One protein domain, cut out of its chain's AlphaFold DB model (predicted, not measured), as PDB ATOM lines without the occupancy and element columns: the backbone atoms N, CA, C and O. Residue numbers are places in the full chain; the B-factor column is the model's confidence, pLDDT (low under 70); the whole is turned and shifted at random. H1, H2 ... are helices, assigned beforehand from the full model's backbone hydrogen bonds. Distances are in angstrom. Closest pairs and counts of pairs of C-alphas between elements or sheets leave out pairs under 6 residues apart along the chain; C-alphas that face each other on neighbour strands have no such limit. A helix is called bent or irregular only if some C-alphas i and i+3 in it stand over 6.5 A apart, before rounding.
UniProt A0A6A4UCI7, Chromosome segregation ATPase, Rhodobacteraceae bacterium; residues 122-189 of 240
ATOM      1  N   ALA A 122      -5.222  -5.347  35.972       78.31
ATOM      2  CA  ALA A 122      -3.969  -5.777  35.365       78.31
ATOM      3  C   ALA A 122      -3.153  -6.612  36.376       78.31
ATOM      4  O   ALA A 122      -3.066  -6.220  37.543       78.31
ATOM      5  N   PRO A 123      -2.573  -7.754  35.960       81.12
ATOM      6  CA  PRO A 123      -1.724  -8.554  36.832       81.12
ATOM      7  C   PRO A 123      -0.465  -7.767  37.220       81.12
ATOM      8  O   PRO A 123       0.141  -7.099  36.384       81.12
ATOM      9  N   HIS A 124      -0.084  -7.845  38.493       80.06
ATOM     10  CA  HIS A 124       1.181  -7.320  38.998       80.06
ATOM     11  C   HIS A 124       2.171  -8.482  39.101       80.06
ATOM     12  O   HIS A 124       1.803  -9.533  39.621       80.06
ATOM     13  N   PHE A 125       3.386  -8.302  38.589       82.25
ATOM     14  CA  PHE A 125       4.427  -9.327  38.596       82.25
ATOM     15  C   PHE A 125       5.628  -8.842  39.401       82.25
ATOM     16  O   PHE A 125       6.020  -7.680  39.268       82.25
ATOM     17  N   GLU A 126       6.232  -9.724  40.191       80.25
ATOM     18  CA  GLU A 126       7.465  -9.416  40.916       80.25
ATOM     19  C   GLU A 126       8.694  -9.702  40.023       80.25
ATOM     20  O   GLU A 126       8.617 -10.351  38.968       80.25
ATOM     21  N   PHE A 127       9.861  -9.162  40.394       70.38
ATOM     22  CA  PHE A 127      11.094  -9.307  39.603       70.38
ATOM     23  C   PHE A 127      11.595 -10.759  39.521       70.38
ATOM     24  O   PHE A 127      12.307 -11.102  38.583       70.38
ATOM     25  N   THR A 128      11.195 -11.610  40.464       76.62
ATOM     26  CA  THR A 128      11.560 -13.032  40.566       76.62
ATOM     27  C   THR A 128      10.736 -13.958  39.670       76.62
ATOM     28  O   THR A 128      11.114 -15.115  39.484       76.62
ATOM     29  N   ASP A 129       9.629 -13.480  39.101       77.12
ATOM     30  CA  ASP A 129       8.759 -14.298  38.260       77.12
ATOM     31  C   ASP A 129       9.400 -14.559  36.885       77.12
ATOM     32  O   ASP A 129       9.846 -13.631  36.203       77.12
ATOM     33  N   SER A 130       9.389 -15.819  36.439       85.81
ATOM     34  CA  SER A 130       9.878 -16.200  35.107       85.81
ATOM     35  C   SER A 130       9.045 -15.553  33.993       85.81
ATOM     36  O   SER A 130       7.811 -15.526  34.047       85.81
ATOM     37  N   GLU A 131       9.718 -15.058  32.951       85.12
ATOM     38  CA  GLU A 131       9.080 -14.397  31.805       85.12
ATOM     39  C   GLU A 131       8.044 -15.290  31.109       85.12
ATOM     40  O   GLU A 131       6.986 -14.810  30.698       85.12
ATOM     41  N   ALA A 132       8.292 -16.603  31.054       86.25
ATOM     42  CA  ALA A 132       7.364 -17.564  30.464       86.25
ATOM     43  C   ALA A 132       6.024 -17.610  31.219       86.25
ATOM     44  O   ALA A 132       4.957 -17.676  30.600       86.25
ATOM     45  N   TYR A 133       6.054 -17.514  32.554       84.81
ATOM     46  CA  TYR A 133       4.837 -17.453  33.365       84.81
ATOM     47  C   TYR A 133       4.103 -16.125  33.183       84.81
ATOM     48  O   TYR A 133       2.878 -16.129  33.044       84.81
ATOM     49  N   LYS A 134       4.829 -15.001  33.104       87.06
ATOM     50  CA  LYS A 134       4.232 -13.680  32.834       87.06
ATOM     51  C   LYS A 134       3.469 -13.687  31.511       87.06
ATOM     52  O   LYS A 134       2.292 -13.328  31.482       87.06
ATOM     53  N   ALA A 135       4.103 -14.174  30.444       88.25
ATOM     54  CA  ALA A 135       3.487 -14.278  29.124       88.25
ATOM     55  C   ALA A 135       2.226 -15.156  29.145       88.25
ATOM     56  O   ALA A 135       1.190 -14.769  28.602       88.25
ATOM     57  N   LYS A 136       2.270 -16.304  29.836       90.69
ATOM     58  CA  LYS A 136       1.111 -17.201  29.929       90.69
ATOM     59  C   LYS A 136      -0.047 -16.601  30.726       90.69
ATOM     60  O   LYS A 136      -1.205 -16.763  30.341       90.69
ATOM     61  N   ILE A 137       0.247 -15.889  31.814       88.25
ATOM     62  CA  ILE A 137      -0.767 -15.194  32.619       88.25
ATOM     63  C   ILE A 137      -1.429 -14.079  31.801       88.25
ATOM     64  O   ILE A 137      -2.652 -13.940  31.849       88.25
ATOM     65  N   LEU A 138      -0.646 -13.320  31.029       89.00
ATOM     66  CA  LEU A 138      -1.172 -12.292  30.128       89.00
ATOM     67  C   LEU A 138      -2.091 -12.899  29.062       89.00
ATOM     68  O   LEU A 138      -3.226 -12.452  28.921       89.00
ATOM     69  N   GLU A 139      -1.670 -13.986  28.413       91.62
ATOM     70  CA  GLU A 139      -2.476 -14.682  27.404       91.62
ATOM     71  C   GLU A 139      -3.839 -15.140  27.961       91.62
ATOM     72  O   GLU A 139      -4.884 -14.941  27.338       91.62
ATOM     73  N   VAL A 140      -3.857 -15.732  29.161       90.00
ATOM     74  CA  VAL A 140      -5.107 -16.156  29.814       90.00
ATOM     75  C   VAL A 140      -5.993 -14.953  30.147       90.00
ATOM     76  O   VAL A 140      -7.208 -15.010  29.940       90.00
ATOM     77  N   ARG A 141      -5.407 -13.853  30.633       86.94
ATOM     78  CA  ARG A 141      -6.145 -12.622  30.953       86.94
ATOM     79  C   ARG A 141      -6.747 -11.975  29.714       86.94
ATOM     80  O   ARG A 141      -7.881 -11.509  29.778       86.94
ATOM     81  N   ASP A 142      -6.045 -11.989  28.591       88.38
ATOM     82  CA  ASP A 142      -6.559 -11.421  27.347       88.38
ATOM     83  C   ASP A 142      -7.711 -12.257  26.777       88.38
ATOM     84  O   ASP A 142      -8.726 -11.696  26.358       88.38
ATOM     85  N   ARG A 143      -7.654 -13.590  26.894       90.06
ATOM     86  CA  ARG A 143      -8.808 -14.457  26.583       90.06
ATOM     87  C   ARG A 143     -10.016 -14.149  27.471       90.06
ATOM     88  O   ARG A 143     -11.142 -14.106  26.983       90.06
ATOM     89  N   GLN A 144      -9.799 -13.911  28.766       87.50
ATOM     90  CA  GLN A 144     -10.873 -13.523  29.690       87.50
ATOM     91  C   GLN A 144     -11.496 -12.174  29.315       87.50
ATOM     92  O   GLN A 144     -12.723 -12.070  29.277       87.50
ATOM     93  N   LYS A 145     -10.684 -11.164  28.976       86.62
ATOM     94  CA  LYS A 145     -11.180  -9.870  28.477       86.62
ATOM     95  C   LYS A 145     -12.009 -10.042  27.208       86.62
ATOM     96  O   LYS A 145     -13.114  -9.514  27.145       86.62
ATOM     97  N   ALA A 146     -11.536 -10.841  26.248       88.69
ATOM     98  CA  ALA A 146     -12.267 -11.111  25.011       88.69
ATOM     99  C   ALA A 146     -13.652 -11.733  25.277       88.69
ATOM    100  O   ALA A 146     -14.647 -11.288  24.704       88.69
ATOM    101  N   MET A 147     -13.749 -12.695  26.205       88.12
ATOM    102  CA  MET A 147     -15.033 -13.296  26.603       88.12
ATOM    103  C   MET A 147     -15.983 -12.295  27.278       88.12
ATOM    104  O   MET A 147     -17.201 -12.364  27.081       88.12
ATOM    105  N   ILE A 148     -15.450 -11.358  28.069       85.62
ATOM    106  CA  ILE A 148     -16.234 -10.295  28.713       85.62
ATOM    107  C   ILE A 148     -16.752  -9.306  27.665       85.62
ATOM    108  O   ILE A 148     -17.946  -9.000  27.666       85.62
ATOM    109  N   SER A 149     -15.898  -8.864  26.738       84.81
ATOM    110  CA  SER A 149     -16.280  -7.966  25.640       84.81
ATOM    111  C   SER A 149     -17.341  -8.592  24.729       84.81
ATOM    112  O   SER A 149     -18.284  -7.915  24.326       84.81
ATOM    113  N   ALA A 150     -17.253  -9.903  24.480       86.50
ATOM    114  CA  ALA A 150     -18.252 -10.664  23.729       86.50
ATOM    115  C   ALA A 150     -19.549 -10.959  24.518       86.50
ATOM    116  O   ALA A 150     -20.468 -11.566  23.973       86.50
ATOM    117  N   LYS A 151     -19.641 -10.557  25.798       82.94
ATOM    118  CA  LYS A 151     -20.750 -10.872  26.725       82.94
ATOM    119  C   LYS A 151     -21.016 -12.372  26.912       82.94
ATOM    120  O   LYS A 151     -22.104 -12.762  27.323       82.94
ATOM    121  N   GLN A 152     -20.013 -13.211  26.664       84.31
ATOM    122  CA  GLN A 152     -20.089 -14.667  26.833       84.31
ATOM    123  C   GLN A 152     -19.607 -15.126  28.218       84.31
ATOM    124  O   GLN A 152     -19.719 -16.298  28.557       84.31
ATOM    125  N   ALA A 153     -19.094 -14.203  29.039       81.50
ATOM    126  CA  ALA A 153     -18.572 -14.505  30.371       81.50
ATOM    127  C   ALA A 153     -19.643 -14.963  31.383       81.50
ATOM    128  O   ALA A 153     -19.318 -15.673  32.330       81.50
ATOM    129  N   THR A 154     -20.909 -14.578  31.200       81.25
ATOM    130  CA  THR A 154     -22.028 -15.041  32.038       81.25
ATOM    131  C   THR A 154     -23.154 -15.557  31.168       81.25
ATOM    132  O   THR A 154     -23.570 -14.873  30.234       81.25
ATOM    133  N   ILE A 155     -23.705 -16.710  31.522       81.62
ATOM    134  CA  ILE A 155     -24.822 -17.311  30.801       81.62
ATOM    135  C   ILE A 155     -26.109 -16.975  31.556       81.62
ATOM    136  O   ILE A 155     -26.264 -17.340  32.719       81.62
ATOM    137  N   CYS A 156     -27.034 -16.280  30.893       80.25
ATOM    138  CA  CYS A 156     -28.411 -16.141  31.355       80.25
ATOM    139  C   CYS A 156     -29.308 -16.914  30.376       80.25
ATOM    140  O   CYS A 156     -29.481 -16.461  29.246       80.25
ATOM    141  N   PRO A 157     -29.837 -18.089  30.758       77.69
ATOM    142  CA  PRO A 157     -30.598 -18.941  29.842       77.69
ATOM    143  C   PRO A 157     -31.996 -18.393  29.518       77.69
ATOM    144  O   PRO A 157     -32.654 -18.896  28.614       77.69
ATOM    145  N   THR A 158     -32.469 -17.379  30.247       79.25
ATOM    146  CA  THR A 158     -33.840 -16.873  30.145       79.25
ATOM    147  C   THR A 158     -33.849 -15.404  29.744       79.25
ATOM    148  O   THR A 158     -33.399 -14.538  30.495       79.25
ATOM    149  N   GLU A 159     -34.414 -15.107  28.574       79.69
ATOM    150  CA  GLU A 159     -34.775 -13.743  28.193       79.69
ATOM    151  C   GLU A 159     -36.112 -13.382  28.853       79.69
ATOM    152  O   GLU A 159     -37.082 -14.136  28.767       79.69
ATOM    153  N   TRP A 160     -36.179 -12.236  29.531       80.38
ATOM    154  CA  TRP A 160     -37.404 -11.755  30.169       80.38
ATOM    155  C   TRP A 160     -37.642 -10.288  29.811       80.38
ATOM    156  O   TRP A 160     -36.698  -9.522  29.633       80.38
ATOM    157  N   SER A 161     -38.906  -9.891  29.676       86.25
ATOM    158  CA  SER A 161     -39.302  -8.516  29.358       86.25
ATOM    159  C   SER A 161     -39.688  -7.747  30.617       86.25
ATOM    160  O   SER A 161     -40.423  -8.268  31.455       86.25
ATOM    161  N   VAL A 162     -39.277  -6.483  30.710       84.75
ATOM    162  CA  VAL A 162     -39.699  -5.563  31.779       84.75
ATOM    163  C   VAL A 162     -40.740  -4.618  31.194       84.75
ATOM    164  O   VAL A 162     -40.450  -3.941  30.208       84.75
ATOM    165  N   GLU A 163     -41.942  -4.575  31.777       83.38
ATOM    166  CA  GLU A 163     -43.037  -3.692  31.327       83.38
ATOM    167  C   GLU A 163     -43.359  -3.850  29.824       83.38
ATOM    168  O   GLU A 163     -43.542  -2.875  29.100       83.38
ATOM    169  N   GLY A 164     -43.334  -5.087  29.315       86.56
ATOM    170  CA  GLY A 164     -43.560  -5.386  27.894       86.56
ATOM    171  C   GLY A 164     -42.394  -5.038  26.955       86.56
ATOM    172  O   GLY A 164     -42.454  -5.348  25.769       86.56
ATOM    173  N   SER A 165     -41.300  -4.451  27.457       89.38
ATOM    174  CA  SER A 165     -40.115  -4.121  26.657       89.38
ATOM    175  C   SER A 165     -39.001  -5.156  26.820       89.38
ATOM    176  O   SER A 165     -38.436  -5.337  27.906       89.38
ATOM    177  N   LYS A 166     -38.615  -5.789  25.705       89.38
ATOM    178  CA  LYS A 166     -37.429  -6.660  25.635       89.38
ATOM    179  C   LYS A 166     -36.126  -5.883  25.836       89.38
ATOM    180  O   LYS A 166     -35.216  -6.367  26.501       89.38
ATOM    181  N   ALA A 167     -36.055  -4.642  25.347       87.38
ATOM    182  CA  ALA A 167     -34.875  -3.790  25.501       87.38
ATOM    183  C   ALA A 167     -34.588  -3.459  26.977       87.38
ATOM    184  O   ALA A 167     -33.443  -3.553  27.424       87.38
ATOM    185  N   LYS A 168     -35.632  -3.142  27.761       87.88
ATOM    186  CA  LYS A 168     -35.496  -2.932  29.213       87.88
ATOM    187  C   LYS A 168     -35.063  -4.213  29.937       87.88
ATOM    188  O   LYS A 168     -34.207  -4.155  30.817       87.88
ATOM    189  N   GLY A 169     -35.598  -5.364  29.528       88.75
ATOM    190  CA  GLY A 169     -35.177  -6.677  30.024       88.75
ATOM    191  C   GLY A 169     -33.692  -6.949  29.796       88.75
ATOM    192  O   GLY A 169     -32.945  -7.197  30.744       88.75
ATOM    193  N   ALA A 170     -33.225  -6.777  28.558       86.19
ATOM    194  CA  ALA A 170     -31.814  -6.908  28.208       86.19
ATOM    195  C   ALA A 170     -30.920  -5.939  29.006       86.19
ATOM    196  O   ALA A 170     -29.835  -6.318  29.452       86.19
ATOM    197  N   MET A 171     -31.359  -4.697  29.236       87.25
ATOM    198  CA  MET A 171     -30.623  -3.731  30.062       87.25
ATOM    199  C   MET A 171     -30.464  -4.214  31.513       87.25
ATOM    200  O   MET A 171     -29.363  -4.132  32.068       87.25
ATOM    201  N   MET A 172     -31.531  -4.751  32.113       87.19
ATOM    202  CA  MET A 172     -31.509  -5.286  33.480       87.19
ATOM    203  C   MET A 172     -30.622  -6.527  33.598       87.19
ATOM    204  O   MET A 172     -29.824  -6.606  34.533       87.19
ATOM    205  N   ILE A 173     -30.680  -7.441  32.623       87.81
ATOM    206  CA  ILE A 173     -29.788  -8.611  32.560       87.81
ATOM    207  C   ILE A 173     -28.327  -8.156  32.502       87.81
ATOM    208  O   ILE A 173     -27.521  -8.582  33.323       87.81
ATOM    209  N   ASN A 174     -27.990  -7.219  31.608       86.31
ATOM    210  CA  ASN A 174     -26.628  -6.685  31.509       86.31
ATOM    211  C   ASN A 174     -26.159  -6.052  32.833       86.31
ATOM    212  O   ASN A 174     -25.014  -6.244  33.239       86.31
ATOM    213  N   ARG A 175     -27.026  -5.304  33.529       87.44
ATOM    214  CA  ARG A 175     -26.696  -4.712  34.836       87.44
ATOM    215  C   ARG A 175     -26.436  -5.786  35.893       87.44
ATOM    216  O   ARG A 175     -25.455  -5.672  36.627       87.44
ATOM    217  N   GLN A 176     -27.282  -6.812  35.953       87.38
ATOM    218  CA  GLN A 176     -27.134  -7.911  36.902       87.38
ATOM    219  C   GLN A 176     -25.863  -8.715  36.623       87.38
ATOM    220  O   GLN A 176     -25.098  -8.967  37.546       87.38
ATOM    221  N   THR A 177     -25.583  -9.035  35.357       86.81
ATOM    222  CA  THR A 177     -24.330  -9.666  34.923       86.81
ATOM    223  C   THR A 177     -23.114  -8.902  35.436       86.81
ATOM    224  O   THR A 177     -22.233  -9.500  36.050       86.81
ATOM    225  N   ARG A 178     -23.070  -7.574  35.251       86.81
ATOM    226  CA  ARG A 178     -21.949  -6.751  35.734       86.81
ATOM    227  C   ARG A 178     -21.808  -6.796  37.255       86.81
ATOM    228  O   ARG A 178     -20.694  -6.930  37.756       86.81
ATOM    229  N   LEU A 179     -22.922  -6.708  37.983       86.94
ATOM    230  CA  LEU A 179     -22.920  -6.775  39.446       86.94
ATOM    231  C   LEU A 179     -22.419  -8.134  39.947       86.94
ATOM    232  O   LEU A 179     -21.562  -8.174  40.826       86.94
ATOM    233  N   THR A 180     -22.909  -9.225  39.361       87.75
ATOM    234  CA  THR A 180     -22.494 -10.591  39.695       87.75
ATOM    235  C   THR A 180     -21.014 -10.805  39.403       87.75
ATOM    236  O   THR A 180     -20.301 -11.305  40.267       87.75
ATOM    237  N   MET A 181     -20.525 -10.379  38.233       85.94
ATOM    238  CA  MET A 181     -19.104 -10.480  37.873       85.94
ATOM    239  C   MET A 181     -18.218  -9.694  38.837       85.94
ATOM    240  O   MET A 181     -17.229 -10.227  39.335       85.94
ATOM    241  N   ARG A 182     -18.602  -8.454  39.165       85.75
ATOM    242  CA  ARG A 182     -17.887  -7.643  40.155       85.75
ATOM    243  C   ARG A 182     -17.877  -8.326  41.519       85.75
ATOM    244  O   ARG A 182     -16.812  -8.465  42.105       85.75
ATOM    245  N   ALA A 183     -19.036  -8.775  42.003       85.88
ATOM    246  CA  ALA A 183     -19.160  -9.453  43.291       85.88
ATOM    247  C   ALA A 183     -18.294 -10.721  43.343       85.88
ATOM    248  O   ALA A 183     -17.528 -10.898  44.290       85.88
ATOM    249  N   PHE A 184     -18.344 -11.548  42.297       84.69
ATOM    250  CA  PHE A 184     -17.531 -12.754  42.163       84.69
ATOM    251  C   PHE A 184     -16.030 -12.441  42.185       84.69
ATOM    252  O   PHE A 184     -15.285 -13.047  42.957       84.69
ATOM    253  N   ASN A 185     -15.584 -11.450  41.408       82.38
ATOM    254  CA  ASN A 185     -14.179 -11.042  41.357       82.38
ATOM    255  C   ASN A 185     -13.705 -10.437  42.689       82.38
ATOM    256  O   ASN A 185     -12.585 -10.702  43.120       82.38
ATOM    257  N   THR A 186     -14.562  -9.685  43.386       76.50
ATOM    258  CA  THR A 186     -14.238  -9.143  44.717       76.50
ATOM    259  C   THR A 186     -14.229 -10.201  45.822       76.50
ATOM    260  O   THR A 186     -13.488 -10.051  46.790       76.50
ATOM    261  N   ALA A 187     -15.038 -11.257  45.700       73.50
ATOM    262  CA  ALA A 187     -15.149 -12.310  46.708       73.50
ATOM    263  C   ALA A 187     -14.076 -13.399  46.556       73.50
ATOM    264  O   ALA A 187     -13.625 -13.948  47.556       73.50
ATOM    265  N   SER A 188     -13.669 -13.711  45.321       63.78
ATOM    266  CA  SER A 188     -12.672 -14.753  45.021       63.78
ATOM    267  C   SER A 188     -11.232 -14.326  45.311       63.78
ATOM    268  O   SER A 188     -10.412 -15.168  45.673       63.78
ATOM    269  N   PHE A 189     -10.921 -13.029  45.227       53.25
ATOM    270  CA  PHE A 189      -9.595 -12.486  45.532       53.25
ATOM    271  C   PHE A 189      -9.656 -11.418  46.636       53.25
ATOM    272  O   PHE A 189      -9.432 -10.235  46.368       53.25
TER     273      PHE A 189
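This is residues 122 to 189 of the 240 residues of the protein "Chromosome segregation ATPase" of Rhodobacteraceae bacterium (UniProt A0A6A4UCI7). A long helix, H2, folds back toward a second long helix, H1, after a long looping link, and together they make an open, elongated rod in which the two helices are strung along the length with few contacts. Residues 182 to 189, of which 182 to 188 belong to H2, stick out at one end of H2, and residues 127 to 132 stick out where H1 begins. The printed part has 68 residues with two named helices, H1 then H2, and no named strand; the class is all helix. It is only just extended, close to loose, with a radius of gyration of the C-alphas of 16.9 A, and spans 57 by 22 by 16 A.

H2, residues 166 to 188, is the longest helix, 32.5 A from C-alpha 166 at (-37.429, -6.660, 25.635) to C-alpha 188 at (-12.672, -14.753, 45.021). H1, residues 131 to 149, is 26.9 A long and begins at C-alpha 131 at (9.080, -14.397, 31.805).

H2 and H1 are apart, with no C-alpha of the one within 8 A of the other. Along x, H1 falls from 9.080 to -16.280, while H2 rises from -37.429 to -12.672. In H1 and H2 every O i to N i+4 pair is within hydrogen-bond range. Neither helix is bent.

The C-alphas of Thr 128 and Gly 164, the two farthest apart, are 57.1 A from each other. The link from H1 to H2, residues 150 to 165, is long, and its C-alphas lie 5 to 28 A from the mean of the C-alphas. The printed part has no cut. Its mean pLDDT is 83.9, and residues 188 to 189 are under 70.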